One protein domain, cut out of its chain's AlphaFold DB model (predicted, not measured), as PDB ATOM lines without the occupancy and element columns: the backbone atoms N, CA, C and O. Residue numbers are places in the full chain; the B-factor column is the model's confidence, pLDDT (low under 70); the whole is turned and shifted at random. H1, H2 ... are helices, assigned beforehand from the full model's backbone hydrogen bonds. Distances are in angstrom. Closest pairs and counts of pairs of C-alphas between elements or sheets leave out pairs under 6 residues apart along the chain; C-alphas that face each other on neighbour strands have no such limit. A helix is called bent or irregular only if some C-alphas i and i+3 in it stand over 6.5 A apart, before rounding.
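This is residues 9 to 119 of the 221 residues of an uncharacterized protein of Bacillus licheniformis (strain ATCC 14580 / DSM 13 / JCM 2505 / CCUG 7422 / NBRC 12200 / NCIMB 9375 / NCTC 10341 / NRRL NRS-1264 / Gibson 46) (UniProt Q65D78). Three helices or arms, H3, H4 and H5a, make a loose up-and-down bundle, each running against the one before it, with H2 packed on H3 and H5a. The long bent helix H5 runs past this body, and its residues 104 to 119 stick out as a free arm that adds to the length; short H1 sits crosswise near H5b. The printed part has 111 residues with five named helices, H1 to H5 in order, and no named strand: all helix. It is loose, with a radius of gyration of the C-alphas of 18.5 A and spans of 71 by 26 by 16 A.

H1, residues 10 to 16, begins at C-alpha 10 (6.694, -21.557, 5.497). H2 is residues 18 to 24, H3 residues 31 to 42, 17.2 A long, and H4 residues 45 to 63, 26.4 A. H5, residues 70 to 119, was assigned as one helix by its hydrogen bonds but is bent: C-alphas 90 and 93 are 6.8 A apart. Its arms are H5a, residues 70 to 90, 30.0 A, and H5b, residues 93 to 119, 39.5 A, ending at C-alpha 119 (-10.910, -23.774, 39.597).

H3 and H4, a hairpin, touch at a shallow tilt of 21 degrees; their closest C-alphas, Trp 32 and Gly 51, are 4.3 A apart. H4, with residues 54 to 61 alone, touches H5a, closest at the C-alphas of Thr 61 and Ala 73, 5.0 A. H2 touches H3 at the C-alphas of Val 23 and Asn 31, 4.8 A. H2 also touches residues 81 to 89 of H5a, closest at the C-alphas of Val 23 and Ile 85, 5.9 A. H3 touches H5b, closest at the C-alphas of Ala 42 and Leu 99, 5.8 A. H1 and H5b are close but not clearly touching, about perpendicular at 86 degrees, with the C-alphas of Glu 13 and Leu 96 closest at 6.8 A. Every O i to N i+4 pair is within hydrogen-bond range in H1, H3, H4, H5a and H5b; H2 has 0 of 3, but 4 of 4 O i to N i+3 pairs.

The two C-alphas farthest apart, Pro 68 and Asn 119, are 71.2 A apart. The printed part has no cut, no link is long, and no printed residue is under 70 in pLDDT.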
ATOM      1  N   GLY A   9       6.213 -22.181  10.423       91.88
ATOM      2  CA  GLY A   9       6.746 -22.698   9.165       91.88
ATOM      3  C   GLY A   9       6.205 -22.012   7.903       91.88
ATOM      4  O   GLY A   9       5.206 -21.292   7.914       91.88
ATOM      5  N   VAL A  10       6.863 -22.287   6.772       91.56
ATOM      6  CA  VAL A  10       6.694 -21.557   5.497       91.56
ATOM      7  C   VAL A  10       5.269 -21.597   4.943       91.56
ATOM      8  O   VAL A  10       4.773 -20.588   4.451       91.56
ATOM      9  N   LYS A  11       4.572 -22.739   5.033       93.50
ATOM     10  CA  LYS A  11       3.191 -22.866   4.524       93.50
ATOM     11  C   LYS A  11       2.244 -21.877   5.205       93.50
ATOM     12  O   LYS A  11       1.426 -21.241   4.544       93.50
ATOM     13  N   TRP A  12       2.379 -21.731   6.522       94.38
ATOM     14  CA  TRP A  12       1.589 -20.776   7.289       94.38
ATOM     15  C   TRP A  12       1.958 -19.339   6.916       94.38
ATOM     16  O   TRP A  12       1.071 -18.516   6.697       94.38
ATOM     17  N   GLU A  13       3.252 -19.053   6.772       94.88
ATOM     18  CA  GLU A  13       3.730 -17.726   6.382       94.88
ATOM     19  C   GLU A  13       3.219 -17.306   5.002       94.88
ATOM     20  O   GLU A  13       2.823 -16.155   4.824       94.88
ATOM     21  N   LEU A  14       3.190 -18.222   4.032       93.50
ATOM     22  CA  LEU A  14       2.625 -17.980   2.703       93.50
ATOM     23  C   LEU A  14       1.126 -17.682   2.784       93.50
ATOM     24  O   LEU A  14       0.680 -16.662   2.262       93.50
ATOM     25  N   PHE A  15       0.363 -18.504   3.507       95.50
ATOM     26  CA  PHE A  15      -1.077 -18.301   3.670       95.50
ATOM     27  C   PHE A  15      -1.410 -16.966   4.357       95.50
ATOM     28  O   PHE A  15      -2.314 -16.249   3.934       95.50
ATOM     29  N   GLN A  16      -0.650 -16.569   5.381       95.81
ATOM     30  CA  GLN A  16      -0.847 -15.270   6.038       95.81
ATOM     31  C   GLN A  16      -0.336 -14.081   5.211       95.81
ATOM     32  O   GLN A  16      -0.633 -12.939   5.552       95.81
ATOM     33  N   SER A  17       0.399 -14.325   4.123       96.44
ATOM     34  CA  SER A  17       0.936 -13.288   3.232       96.44
ATOM     35  C   SER A  17       0.099 -13.061   1.971       96.44
ATOM     36  O   SER A  17       0.537 -12.313   1.103       96.44
ATOM     37  N   ILE A  18      -1.097 -13.653   1.855       96.00
ATOM     38  CA  ILE A  18      -1.982 -13.480   0.683       96.00
ATOM     39  C   ILE A  18      -2.254 -11.997   0.379       96.00
ATOM     40  O   ILE A  18      -2.366 -11.615  -0.781       96.00
ATOM     41  N   TRP A  19      -2.275 -11.138   1.400       95.50
ATOM     42  CA  TRP A  19      -2.453  -9.694   1.235       95.50
ATOM     43  C   TRP A  19      -1.376  -9.023   0.365       95.50
ATOM     44  O   TRP A  19      -1.647  -7.985  -0.225       95.50
ATOM     45  N   VAL A  20      -0.175  -9.602   0.257       96.12
ATOM     46  CA  VAL A  20       0.916  -9.060  -0.574       96.12
ATOM     47  C   VAL A  20       0.557  -9.120  -2.062       96.12
ATOM     48  O   VAL A  20       0.999  -8.269  -2.829       96.12
ATOM     49  N   LEU A  21      -0.290 -10.072  -2.472       94.75
ATOM     50  CA  LEU A  21      -0.721 -10.221  -3.865       94.75
ATOM     51  C   LEU A  21      -1.457  -8.978  -4.375       94.75
ATOM     52  O   LEU A  21      -1.274  -8.581  -5.521       94.75
ATOM     53  N   PHE A  22      -2.231  -8.321  -3.511       92.81
ATOM     54  CA  PHE A  22      -2.982  -7.122  -3.878       92.81
ATOM     55  C   PHE A  22      -2.077  -5.942  -4.254       92.81
ATOM     56  O   PHE A  22      -2.503  -5.088  -5.031       92.81
ATOM     57  N   VAL A  23      -0.825  -5.917  -3.784       93.62
ATOM     58  CA  VAL A  23       0.145  -4.860  -4.113       93.62
ATOM     59  C   VAL A  23       0.674  -4.985  -5.549       93.62
ATOM     60  O   VAL A  23       1.103  -4.006  -6.159       93.62
ATOM     61  N   PHE A  24       0.583  -6.179  -6.137       93.50
ATOM     62  CA  PHE A  24       0.918  -6.415  -7.543       93.50
ATOM     63  C   PHE A  24      -0.235  -6.090  -8.502       93.50
ATOM     64  O   PHE A  24      -0.080  -6.241  -9.712       93.50
ATOM     65  N   THR A  25      -1.379  -5.621  -7.991       91.44
ATOM     66  CA  THR A  25      -2.481  -5.177  -8.851       91.44
ATOM     67  C   THR A  25      -2.017  -3.972  -9.677       91.44
ATOM     68  O   THR A  25      -1.482  -3.023  -9.089       91.44
ATOM     69  N   PRO A  26      -2.217  -3.967 -11.010       89.31
ATOM     70  CA  PRO A  26      -1.805  -2.860 -11.866       89.31
ATOM     71  C   PRO A  26      -2.300  -1.507 -11.351       89.31
ATOM     72  O   PRO A  26      -3.415  -1.388 -10.836       89.31
ATOM     73  N   PHE A  27      -1.448  -0.487 -11.481       84.19
ATOM     74  CA  PHE A  27      -1.723   0.892 -11.054       84.19
ATOM     75  C   PHE A  27      -2.033   1.060  -9.557       84.19
ATOM     76  O   PHE A  27      -2.570   2.083  -9.144       84.19
ATOM     77  N   GLY A  28      -1.703   0.072  -8.721       81.94
ATOM     78  CA  GLY A  28      -1.852   0.172  -7.272       81.94
ATOM     79  C   GLY A  28      -3.297   0.280  -6.773       81.94
ATOM     80  O   GLY A  28      -3.511   0.687  -5.629       81.94
ATOM     81  N   PHE A  29      -4.281  -0.107  -7.595       88.06
ATOM     82  CA  PHE A  29      -5.715   0.022  -7.298       88.06
ATOM     83  C   PHE A  29      -6.115  -0.603  -5.948       88.06
ATOM     84  O   PHE A  29      -6.974  -0.067  -5.252       88.06
ATOM     85  N   LEU A  30      -5.457  -1.698  -5.539       92.50
ATOM     86  CA  LEU A  30      -5.730  -2.423  -4.285       92.50
ATOM     87  C   LEU A  30      -4.622  -2.283  -3.225       92.50
ATOM     88  O   LEU A  30      -4.625  -2.989  -2.212       92.50
ATOM     89  N   ASN A  31      -3.676  -1.362  -3.406       92.06
ATOM     90  CA  ASN A  31      -2.561  -1.198  -2.472       92.06
ATOM     91  C   ASN A  31      -3.044  -0.831  -1.069       92.06
ATOM     92  O   ASN A  31      -2.666  -1.464  -0.086       92.06
ATOM     93  N   TRP A  32      -3.918   0.165  -0.965       96.19
ATOM     94  CA  TRP A  32      -4.451   0.646   0.308       96.19
ATOM     95  C   TRP A  32      -5.217  -0.448   1.076       96.19
ATOM     96  O   TRP A  32      -5.085  -0.535   2.298       96.19
ATOM     97  N   VAL A  33      -5.911  -1.355   0.373       96.88
ATOM     98  CA  VAL A  33      -6.588  -2.527   0.966       96.88
ATOM     99  C   VAL A  33      -5.591  -3.427   1.696       96.88
ATOM    100  O   VAL A  33      -5.850  -3.861   2.818       96.88
ATOM    101  N   SER A  34      -4.423  -3.658   1.096       96.00
ATOM    102  CA  SER A  34      -3.338  -4.462   1.675       96.00
ATOM    103  C   SER A  34      -2.880  -3.915   3.027       96.00
ATOM    104  O   SER A  34      -2.778  -4.646   4.015       96.00
ATOM    105  N   PHE A  35      -2.639  -2.604   3.084       97.56
ATOM    106  CA  PHE A  35      -2.135  -1.932   4.278       97.56
ATOM    107  C   PHE A  35      -3.204  -1.807   5.374       97.56
ATOM    108  O   PHE A  35      -2.905  -2.001   6.557       97.56
ATOM    109  N   PHE A  36      -4.469  -1.590   5.004       98.00
ATOM    110  CA  PHE A  36      -5.577  -1.649   5.959       98.00
ATOM    111  C   PHE A  36      -5.820  -3.062   6.492       98.00
ATOM    112  O   PHE A  36      -6.075  -3.219   7.688       98.00
ATOM    113  N   TYR A  37      -5.671  -4.094   5.658       97.25
ATOM    114  CA  TYR A  37      -5.776  -5.484   6.092       97.25
ATOM    115  C   TYR A  37      -4.759  -5.806   7.192       97.25
ATOM    116  O   TYR A  37      -5.132  -6.277   8.273       97.25
ATOM    117  N   ILE A  38      -3.475  -5.509   6.965       97.12
ATOM    118  CA  ILE A  38      -2.442  -5.787   7.970       97.12
ATOM    119  C   ILE A  38      -2.611  -4.913   9.218       97.12
ATOM    120  O   ILE A  38      -2.368  -5.389  10.329       97.12
ATOM    121  N   PHE A  39      -3.094  -3.671   9.073       97.00
ATOM    122  CA  PHE A  39      -3.462  -2.831  10.212       97.00
ATOM    123  C   PHE A  39      -4.574  -3.475  11.045       97.00
ATOM    124  O   PHE A  39      -4.426  -3.610  12.259       97.00
ATOM    125  N   ALA A  40      -5.665  -3.922  10.421       96.56
ATOM    126  CA  ALA A  40      -6.771  -4.557  11.131       96.56
ATOM    127  C   ALA A  40      -6.308  -5.810  11.897       96.56
ATOM    128  O   ALA A  40      -6.772  -6.067  13.011       96.56
ATOM    129  N   ARG A  41      -5.350  -6.547  11.319       95.56
ATOM    130  CA  ARG A  41      -4.833  -7.817  11.840       95.56
ATOM    131  C   ARG A  41      -3.767  -7.681  12.928       95.56
ATOM    132  O   ARG A  41      -3.798  -8.488  13.853       95.56
ATOM    133  N   ALA A  42      -2.860  -6.704  12.854       94.12
ATOM    134  CA  ALA A  42      -1.789  -6.537  13.854       94.12
ATOM    135  C   ALA A  42      -1.796  -5.192  14.607       94.12
ATOM    136  O   ALA A  42      -0.893  -4.924  15.400       94.12
ATOM    137  N   LYS A  43      -2.814  -4.351  14.379       91.88
ATOM    138  CA  LYS A  43      -3.098  -3.099  15.108       91.88
ATOM    139  C   LYS A  43      -1.939  -2.089  15.127       91.88
ATOM    140  O   LYS A  43      -1.828  -1.277  16.041       91.88
ATOM    141  N   GLN A  44      -1.087  -2.098  14.099       93.88
ATOM    142  CA  GLN A  44       0.045  -1.173  13.975       93.88
ATOM    143  C   GLN A  44      -0.329   0.096  13.200       93.88
ATOM    144  O   GLN A  44      -0.573   0.047  11.993       93.88
ATOM    145  N   LYS A  45      -0.311   1.254  13.875       95.19
ATOM    146  CA  LYS A  45      -0.730   2.551  13.305       95.19
ATOM    147  C   LYS A  45       0.075   2.978  12.071       95.19
ATOM    148  O   LYS A  45      -0.484   3.580  11.165       95.19
ATOM    149  N   LYS A  46       1.362   2.627  11.982       96.31
ATOM    150  CA  LYS A  46       2.191   2.962  10.809       96.31
ATOM    151  C   LYS A  46       1.657   2.375   9.498       96.31
ATOM    152  O   LYS A  46       1.765   3.009   8.457       96.31
ATOM    153  N   TRP A  47       1.027   1.200   9.547       97.00
ATOM    154  CA  TRP A  47       0.425   0.596   8.360       97.00
ATOM    155  C   TRP A  47      -0.926   1.224   8.017       97.00
ATOM    156  O   TRP A  47      -1.264   1.315   6.844       97.00
ATOM    157  N   LEU A  48      -1.660   1.737   9.011       97.31
ATOM    158  CA  LEU A  48      -2.851   2.558   8.767       97.31
ATOM    159  C   LEU A  48      -2.483   3.840   8.011       97.31
ATOM    160  O   LEU A  48      -3.124   4.172   7.020       97.31
ATOM    161  N   ILE A  49      -1.426   4.524   8.456       97.75
ATOM    162  CA  ILE A  49      -0.913   5.732   7.797       97.75
ATOM    163  C   ILE A  49      -0.473   5.404   6.365       97.75
ATOM    164  O   ILE A  49      -0.868   6.101   5.438       97.75
ATOM    165  N   ALA A  50       0.274   4.313   6.164       97.44
ATOM    166  CA  ALA A  50       0.667   3.868   4.827       97.44
ATOM    167  C   ALA A  50      -0.550   3.614   3.918       97.44
ATOM    168  O   ALA A  50      -0.565   4.070   2.777       97.44
ATOM    169  N   GLY A  51      -1.591   2.948   4.434       97.19
ATOM    170  CA  GLY A  51      -2.844   2.736   3.710       97.19
ATOM    171  C   GLY A  51      -3.485   4.045   3.252       97.19
ATOM    172  O   GLY A  51      -3.828   4.171   2.079       97.19
ATOM    173  N   TRP A  52      -3.552   5.045   4.134       98.19
ATOM    174  CA  TRP A  52      -4.067   6.374   3.793       98.19
ATOM    175  C   TRP A  52      -3.209   7.128   2.778       98.19
ATOM    176  O   TRP A  52      -3.767   7.762   1.891       98.19
ATOM    177  N   ILE A  53      -1.879   7.034   2.856       97.81
ATOM    178  CA  ILE A  53      -0.976   7.666   1.879       97.81
ATOM    179  C   ILE A  53      -1.234   7.106   0.476       97.81
ATOM    180  O   ILE A  53      -1.450   7.868  -0.464       97.81
ATOM    181  N   TYR A  54      -1.259   5.778   0.328       97.25
ATOM    182  CA  TYR A  54      -1.509   5.161  -0.978       97.25
ATOM    183  C   TYR A  54      -2.938   5.405  -1.467       97.25
ATOM    184  O   TYR A  54      -3.143   5.629  -2.658       97.25
ATOM    185  N   PHE A  55      -3.917   5.412  -0.557       97.62
ATOM    186  CA  PHE A  55      -5.290   5.771  -0.893       97.62
ATOM    187  C   PHE A  55      -5.394   7.219  -1.382       97.62
ATOM    188  O   PHE A  55      -6.077   7.466  -2.365       97.62
ATOM    189  N   ALA A  56      -4.689   8.164  -0.757       97.88
ATOM    190  CA  ALA A  56      -4.698   9.566  -1.161       97.88
ATOM    191  C   ALA A  56      -4.084   9.774  -2.554       97.88
ATOM    192  O   ALA A  56      -4.657  10.503  -3.357       97.88
ATOM    193  N   ILE A  57      -2.970   9.098  -2.872       96.81
ATOM    194  CA  ILE A  57      -2.360   9.126  -4.217       96.81
ATOM    195  C   ILE A  57      -3.346   8.591  -5.267       96.81
ATOM    196  O   ILE A  57      -3.546   9.201  -6.320       96.81
ATOM    197  N   PHE A  58      -3.994   7.465  -4.965       96.38
ATOM    198  CA  PHE A  58      -5.006   6.877  -5.833       96.38
ATOM    199  C   PHE A  58      -6.218   7.808  -6.010       96.38
ATOM    200  O   PHE A  58      -6.601   8.118  -7.136       96.38
ATOM    201  N   LEU A  59      -6.774   8.320  -4.909       97.44
ATOM    202  CA  LEU A  59      -7.922   9.223  -4.908       97.44
ATOM    203  C   LEU A  59      -7.623  10.517  -5.671       97.44
ATOM    204  O   LEU A  59      -8.440  10.943  -6.478       97.44
ATOM    205  N   PHE A  60      -6.441  11.107  -5.479       97.44
ATOM    206  CA  PHE A  60      -6.000  12.278  -6.233       97.44
ATOM    207  C   PHE A  60      -5.985  12.011  -7.742       97.44
ATOM    208  O   PHE A  60      -6.416  12.860  -8.521       97.44
ATOM    209  N   THR A  61      -5.562  10.815  -8.159       96.62
ATOM    210  CA  THR A  61      -5.570  10.418  -9.574       96.62
ATOM    211  C   THR A  61      -6.992  10.322 -10.127       96.62
ATOM    212  O   THR A  61      -7.258  10.830 -11.214       96.62
ATOM    213  N   ILE A  62      -7.922   9.741  -9.362       97.19
ATOM    214  CA  ILE A  62      -9.339   9.665  -9.741       97.19
ATOM    215  C   ILE A  62      -9.965  11.061  -9.842       97.19
ATOM    216  O   ILE A  62     -10.640  11.356 -10.824       97.19
ATOM    217  N   LEU A  63      -9.712  11.932  -8.863       97.88
ATOM    218  CA  LEU A  63     -10.258  13.292  -8.830       97.88
ATOM    219  C   LEU A  63      -9.655  14.213  -9.899       97.88
ATOM    220  O   LEU A  63     -10.304  15.163 -10.319       97.88
ATOM    221  N   SER A  64      -8.433  13.930 -10.355       97.88
ATOM    222  CA  SER A  64      -7.769  14.702 -11.412       97.88
ATOM    223  C   SER A  64      -8.227  14.311 -12.820       97.88
ATOM    224  O   SER A  64      -7.787  14.938 -13.787       97.88
ATOM    225  N   ASN A  65      -9.071  13.286 -12.970       97.31
ATOM    226  CA  ASN A  65      -9.545  12.824 -14.272       97.31
ATOM    227  C   ASN A  65     -10.272  13.954 -15.028       97.31
ATOM    228  O   ASN A  65     -11.091  14.671 -14.459       97.31
ATOM    229  N   GLY A  66      -9.925  14.145 -16.303       97.12
ATOM    230  CA  GLY A  66     -10.449  15.228 -17.142       97.12
ATOM    231  C   GLY A  66      -9.803  16.599 -16.909       97.12
ATOM    232  O   GLY A  66     -10.166  17.558 -17.583       97.12
ATOM    233  N   THR A  67      -8.831  16.709 -15.997       97.94
ATOM    234  CA  THR A  67      -8.092  17.955 -15.735       97.94
ATOM    235  C   THR A  67      -6.663  17.897 -16.297       97.94
ATOM    236  O   THR A  67      -6.109  16.804 -16.458       97.94
ATOM    237  N   PRO A  68      -5.990  19.047 -16.514       97.75
ATOM    238  CA  PRO A  68      -4.575  19.076 -16.903       97.75
ATOM    239  C   PRO A  68      -3.622  18.403 -15.897       97.75
ATOM    240  O   PRO A  68      -2.507  18.031 -16.257       97.75
ATOM    241  N   LEU A  69      -4.051  18.223 -14.640       97.12
ATOM    242  CA  LEU A  69      -3.252  17.593 -13.584       97.12
ATOM    243  C   LEU A  69      -3.160  16.065 -13.725       97.12
ATOM    244  O   LEU A  69      -2.293  15.450 -13.102       97.12
ATOM    245  N   PHE A  70      -4.011  15.442 -14.549       97.81
ATOM    246  CA  PHE A  70      -4.121  13.985 -14.642       97.81
ATOM    247  C   PHE A  70      -2.796  13.291 -14.988       97.81
ATOM    248  O   PHE A  70      -2.437  12.297 -14.359       97.81
ATOM    249  N   ASN A  71      -2.024  13.837 -15.931       97.50
ATOM    250  CA  ASN A  71      -0.753  13.234 -16.349       97.50
ATOM    251  C   ASN A  71       0.269  13.201 -15.204       97.50
ATOM    252  O   ASN A  71       0.934  12.188 -14.990       97.50
ATOM    253  N   ALA A  72       0.358  14.285 -14.428       97.62
ATOM    254  CA  ALA A  72       1.222  14.339 -13.252       97.62
ATOM    255  C   ALA A  72       0.741  13.368 -12.160       97.62
ATOM    256  O   ALA A  72       1.555  12.666 -11.556       97.62
ATOM    257  N   ALA A  73      -0.577  13.272 -11.950       97.38
ATOM    258  CA  ALA A  73      -1.169  12.324 -11.010       97.38
ATOM    259  C   ALA A  73      -0.873  10.860 -11.392       97.38
ATOM    260  O   ALA A  73      -0.516  10.060 -10.532       97.38
ATOM    261  N   MET A  74      -0.917  10.522 -12.684       96.94
ATOM    262  CA  MET A  74      -0.566   9.188 -13.181       96.94
ATOM    263  C   MET A  74       0.908   8.832 -12.944       96.94
ATOM    264  O   MET A  74       1.205   7.714 -12.523       96.94
ATOM    265  N   VAL A  75       1.840   9.768 -13.154       97.19
ATOM    266  CA  VAL A  75       3.266   9.545 -12.845       97.19
ATOM    267  C   VAL A  75       3.465   9.311 -11.344       97.19
ATOM    268  O   VAL A  75       4.145   8.359 -10.953       97.19
ATOM    269  N   LEU A  76       2.822  10.129 -10.501       97.06
ATOM    270  CA  LEU A  76       2.828   9.964  -9.045       97.06
ATOM    271  C   LEU A  76       2.299   8.579  -8.637       97.06
ATOM    272  O   LEU A  76       2.894   7.919  -7.785       97.06
ATOM    273  N   LEU A  77       1.215   8.121  -9.270       97.25
ATOM    274  CA  LEU A  77       0.617   6.812  -9.023       97.25
ATOM    275  C   LEU A  77       1.571   5.667  -9.382       97.25
ATOM    276  O   LEU A  77       1.726   4.743  -8.586       97.25
ATOM    277  N   ILE A  78       2.242   5.729 -10.536       96.88
ATOM    278  CA  ILE A  78       3.181   4.686 -10.984       96.88
ATOM    279  C   ILE A  78       4.392   4.597 -10.047       96.88
ATOM    280  O   ILE A  78       4.769   3.501  -9.625       96.88
ATOM    281  N   ILE A  79       4.970   5.739  -9.662       97.00
ATOM    282  CA  ILE A  79       6.080   5.781  -8.698       97.00
ATOM    283  C   ILE A  79       5.610   5.248  -7.338       97.00
ATOM    284  O   ILE A  79       6.264   4.387  -6.743       97.00
ATOM    285  N   GLY A  80       4.451   5.712  -6.863       96.06
ATOM    286  CA  GLY A  80       3.843   5.260  -5.614       96.06
ATOM    287  C   GLY A  80       3.568   3.754  -5.600       96.06
ATOM    288  O   GLY A  80       3.812   3.096  -4.585       96.06
ATOM    289  N   TRP A  81       3.135   3.187  -6.729       96.50
ATOM    290  CA  TRP A  81       2.952   1.749  -6.910       96.50
ATOM    291  C   TRP A  81       4.278   0.990  -6.783       96.50
ATOM    292  O   TRP A  81       4.365   0.068  -5.970       96.50
ATOM    293  N   GLY A  82       5.347   1.428  -7.455       96.56
ATOM    294  CA  GLY A  82       6.676   0.823  -7.293       96.56
ATOM    295  C   GLY A  82       7.169   0.846  -5.838       96.56
ATOM    296  O   GLY A  82       7.582  -0.182  -5.292       96.56
ATOM    297  N   VAL A  83       7.038   1.993  -5.162       97.19
ATOM    298  CA  VAL A  83       7.394   2.143  -3.738       97.19
ATOM    299  C   VAL A  83       6.563   1.212  -2.851       97.19
ATOM    300  O   VAL A  83       7.091   0.623  -1.906       97.19
ATOM    301  N   SER A  84       5.273   1.045  -3.151       96.31
ATOM    302  CA  SER A  84       4.381   0.184  -2.370       96.31
ATOM    303  C   SER A  84       4.789  -1.289  -2.398       96.31
ATOM    304  O   SER A  84       4.724  -1.939  -1.356       96.31
ATOM    305  N   ILE A  85       5.279  -1.798  -3.538       96.62
ATOM    306  CA  ILE A  85       5.746  -3.185  -3.675       96.62
ATOM    307  C   ILE A  85       6.932  -3.411  -2.737       96.62
ATOM    308  O   ILE A  85       6.913  -4.317  -1.903       96.62
ATOM    309  N   VAL A  86       7.938  -2.535  -2.807       97.62
ATOM    310  CA  VAL A  86       9.120  -2.612  -1.935       97.62
ATOM    311  C   VAL A  86       8.723  -2.493  -0.462       97.62
ATOM    312  O   VAL A  86       9.219  -3.240   0.385       97.62
ATOM    313  N   HIS A  87       7.803  -1.582  -0.143       97.69
ATOM    314  CA  HIS A  87       7.316  -1.382   1.216       97.69
ATOM    315  C   HIS A  87       6.589  -2.623   1.754       97.69
ATOM    316  O   HIS A  87       6.874  -3.060   2.869       97.69
ATOM    317  N   ALA A  88       5.714  -3.242   0.960       96.69
ATOM    318  CA  ALA A  88       4.993  -4.453   1.337       96.69
ATOM    319  C   ALA A  88       5.942  -5.628   1.613       96.69
ATOM    320  O   ALA A  88       5.803  -6.307   2.634       96.69
ATOM    321  N   LEU A  89       6.958  -5.818   0.764       96.56
ATOM    322  CA  LEU A  89       7.972  -6.858   0.958       96.56
ATOM    323  C   LEU A  89       8.795  -6.633   2.236       96.56
ATOM    324  O   LEU A  89       9.056  -7.592   2.960       96.56
ATOM    325  N   LYS A  90       9.138  -5.380   2.566       96.81
ATOM    326  CA  LYS A  90       9.821  -5.036   3.829       96.81
ATOM    327  C   LYS A  90       8.934  -5.215   5.063       96.81
ATOM    328  O   LYS A  90       9.429  -5.601   6.117       96.81
ATOM    329  N   VAL A  91       7.635  -4.942   4.951       96.50
ATOM    330  CA  VAL A  91       6.676  -5.060   6.063       96.50
ATOM    331  C   VAL A  91       6.294  -6.514   6.341       96.50
ATOM    332  O   VAL A  91       5.972  -6.851   7.481       96.50
ATOM    333  N   ARG A  92       6.357  -7.396   5.338       96.38
ATOM    334  CA  ARG A  92       5.938  -8.798   5.453       96.38
ATOM    335  C   ARG A  92       6.577  -9.552   6.638       96.38
ATOM    336  O   ARG A  92       5.806 -10.135   7.401       96.38
ATOM    337  N   PRO A  93       7.909  -9.550   6.853       95.38
ATOM    338  CA  PRO A  93       8.517 -10.243   7.994       95.38
ATOM    339  C   PRO A  93       8.023  -9.709   9.340       95.38
ATOM    340  O   PRO A  93       7.628 -10.476  10.217       95.38
ATOM    341  N   GLU A  94       7.976  -8.382   9.480       95.50
ATOM    342  CA  GLU A  94       7.501  -7.732  10.701       95.50
ATOM    343  C   GLU A  94       6.036  -8.088  10.990       95.50
ATOM    344  O   GLU A  94       5.672  -8.373  12.134       95.50
ATOM    345  N   PHE A  95       5.194  -8.095   9.956       96.75
ATOM    346  CA  PHE A  95       3.797  -8.488  10.068       96.75
ATOM    347  C   PHE A  95       3.638  -9.925  10.570       96.75
ATOM    348  O   PHE A  95       2.850 -10.153  11.487       96.75
ATOM    349  N   LEU A  96       4.389 -10.876  10.009       96.38
ATOM    350  CA  LEU A  96       4.296 -12.289  10.382       96.38
ATOM    351  C   LEU A  96       4.690 -12.520  11.844       96.38
ATOM    352  O   LEU A  96       3.949 -13.181  12.572       96.38
ATOM    353  N   ILE A  97       5.792 -11.911  12.286       95.00
ATOM    354  CA  ILE A  97       6.275 -12.021  13.669       95.00
ATOM    355  C   ILE A  97       5.257 -11.416  14.646       95.00
ATOM    356  O   ILE A  97       4.893 -12.044  15.640       95.00
ATOM    357  N   ARG A  98       4.735 -10.216  14.352       95.25
ATOM    358  CA  ARG A  98       3.703  -9.576  15.189       95.25
ATOM    359  C   ARG A  98       2.399 -10.370  15.211       95.25
ATOM    360  O   ARG A  98       1.724 -10.423  16.235       95.25
ATOM    361  N   LEU A  99       2.011 -10.963  14.086       95.25
ATOM    362  CA  LEU A  99       0.800 -11.771  14.015       95.25
ATOM    363  C   LEU A  99       0.944 -13.047  14.851       95.25
ATOM    364  O   LEU A  99       0.008 -13.400  15.569       95.25
ATOM    365  N   GLU A 100       2.093 -13.722  14.772       95.06
ATOM    366  CA  GLU A 100       2.377 -14.898  15.593       95.06
ATOM    367  C   GLU A 100       2.309 -14.550  17.084       95.06
ATOM    368  O   GLU A 100       1.601 -15.232  17.826       95.06
ATOM    369  N   SER A 101       2.968 -13.471  17.517       94.25
ATOM    370  CA  SER A 101       2.975 -13.084  18.931       94.25
ATOM    371  C   SER A 101       1.574 -12.744  19.448       94.25
ATOM    372  O   SER A 101       1.176 -13.233  20.502       94.25
ATOM    373  N   ILE A 102       0.764 -12.009  18.675       94.31
ATOM    374  CA  ILE A 102      -0.642 -11.733  19.020       94.31
ATOM    375  C   ILE A 102      -1.442 -13.036  19.160       94.31
ATOM    376  O   ILE A 102      -2.260 -13.168  20.071       94.31
ATOM    377  N   GLN A 103      -1.234 -14.010  18.270       93.88
ATOM    378  CA  GLN A 103      -1.919 -15.303  18.355       93.88
ATOM    379  C   GLN A 103      -1.469 -16.124  19.566       93.88
ATOM    380  O   GLN A 103      -2.300 -16.801  20.172       93.88
ATOM    381  N   GLN A 104      -0.182 -16.085  19.910       94.25
ATOM    382  CA  GLN A 104       0.356 -16.764  21.087       94.25
ATOM    383  C   GLN A 104      -0.203 -16.159  22.380       94.25
ATOM    384  O   GLN A 104      -0.695 -16.906  23.221       94.25
ATOM    385  N   LEU A 105      -0.225 -14.826  22.496       94.31
ATOM    386  CA  LEU A 105      -0.794 -14.126  23.652       94.31
ATOM    387  C   LEU A 105      -2.272 -14.473  23.856       94.31
ATOM    388  O   LEU A 105      -2.659 -14.886  24.944       94.31
ATOM    389  N   LYS A 106      -3.076 -14.416  22.788       94.06
ATOM    390  CA  LYS A 106      -4.496 -14.798  22.852       94.06
ATOM    391  C   LYS A 106      -4.699 -16.250  23.281       94.06
ATOM    392  O   LYS A 106      -5.639 -16.547  24.008       94.06
ATOM    393  N   ARG A 107      -3.847 -17.174  22.821       93.88
ATOM    394  CA  ARG A 107      -3.919 -18.582  23.246       93.88
ATOM    395  C   ARG A 107      -3.603 -18.725  24.731       93.88
ATOM    396  O   ARG A 107      -4.357 -19.390  25.428       93.88
ATOM    397  N   ALA A 108      -2.546 -18.070  25.208       95.69
ATOM    398  CA  ALA A 108      -2.168 -18.098  26.617       95.69
ATOM    399  C   ALA A 108      -3.272 -17.525  27.519       95.69
ATOM    400  O   ALA A 108      -3.603 -18.138  28.529       95.69
ATOM    401  N   GLU A 109      -3.886 -16.410  27.121       95.69
ATOM    402  CA  GLU A 109      -5.024 -15.800  27.819       95.69
ATOM    403  C   GLU A 109      -6.231 -16.750  27.884       95.69
ATOM    404  O   GLU A 109      -6.784 -16.975  28.958       95.69
ATOM    405  N   ILE A 110      -6.598 -17.383  26.763       95.50
ATOM    406  CA  ILE A 110      -7.686 -18.374  26.722       95.50
ATOM    407  C   ILE A 110      -7.379 -19.566  27.634       95.50
ATOM    408  O   ILE A 110      -8.265 -20.050  28.339       95.50
ATOM    409  N   ASP A 111      -6.146 -20.064  27.627       94.88
ATOM    410  CA  ASP A 111      -5.761 -21.207  28.451       94.88
ATOM    411  C   ASP A 111      -5.717 -20.848  29.942       94.88
ATOM    412  O   ASP A 111      -6.098 -21.666  30.781       94.88
ATOM    413  N   GLN A 112      -5.321 -19.619  30.286       95.88
ATOM    414  CA  GLN A 112      -5.433 -19.093  31.647       95.88
ATOM    415  C   GLN A 112      -6.893 -18.968  32.081       95.88
ATOM    416  O   GLN A 112      -7.241 -19.466  33.149       95.88
ATOM    417  N   LEU A 113      -7.754 -18.399  31.234       93.19
ATOM    418  CA  LEU A 113      -9.186 -18.278  31.505       93.19
ATOM    419  C   LEU A 113      -9.846 -19.652  31.688       93.19
ATOM    420  O   LEU A 113     -10.651 -19.858  32.588       93.19
ATOM    421  N   ARG A 114      -9.472 -20.648  30.878       89.00
ATOM    422  CA  ARG A 114      -9.946 -22.032  31.055       89.00
ATOM    423  C   ARG A 114      -9.529 -22.617  32.400       89.00
ATOM    424  O   ARG A 114     -10.322 -23.312  33.030       89.00
ATOM    425  N   LYS A 115      -8.292 -22.358  32.834       91.19
ATOM    426  CA  LYS A 115      -7.795 -22.811  34.140       91.19
ATOM    427  C   LYS A 115      -8.524 -22.114  35.289       91.19
ATOM    428  O   LYS A 115      -8.920 -22.802  36.223       91.19
ATOM    429  N   SER A 116      -8.740 -20.798  35.211       89.69
ATOM    430  CA  SER A 116      -9.466 -20.061  36.253       89.69
ATOM    431  C   SER A 116     -10.911 -20.543  36.370       89.69
ATOM    432  O   SER A 116     -11.344 -20.863  37.469       89.69
ATOM    433  N   LEU A 117     -11.608 -20.729  35.245       90.69
ATOM    434  CA  LEU A 117     -12.978 -21.247  35.230       90.69
ATOM    435  C   LEU A 117     -13.082 -22.665  35.811       90.69
ATOM    436  O   LEU A 117     -14.032 -22.960  36.530       90.69
ATOM    437  N   LYS A 118     -12.108 -23.543  35.532       88.06
ATOM    438  CA  LYS A 118     -12.072 -24.897  36.113       88.06
ATOM    439  C   LYS A 118     -11.921 -24.864  37.638       88.06
ATOM    440  O   LYS A 118     -12.499 -25.710  38.312       88.06
ATOM    441  N   ASN A 119     -11.140 -23.920  38.160       89.75
ATOM    442  CA  ASN A 119     -10.910 -23.774  39.597       89.75
ATOM    443  C   ASN A 119     -12.094 -23.104  40.311       89.75
ATOM    444  O   ASN A 119     -12.400 -23.476  41.436       89.75
TER     445      ASN A 119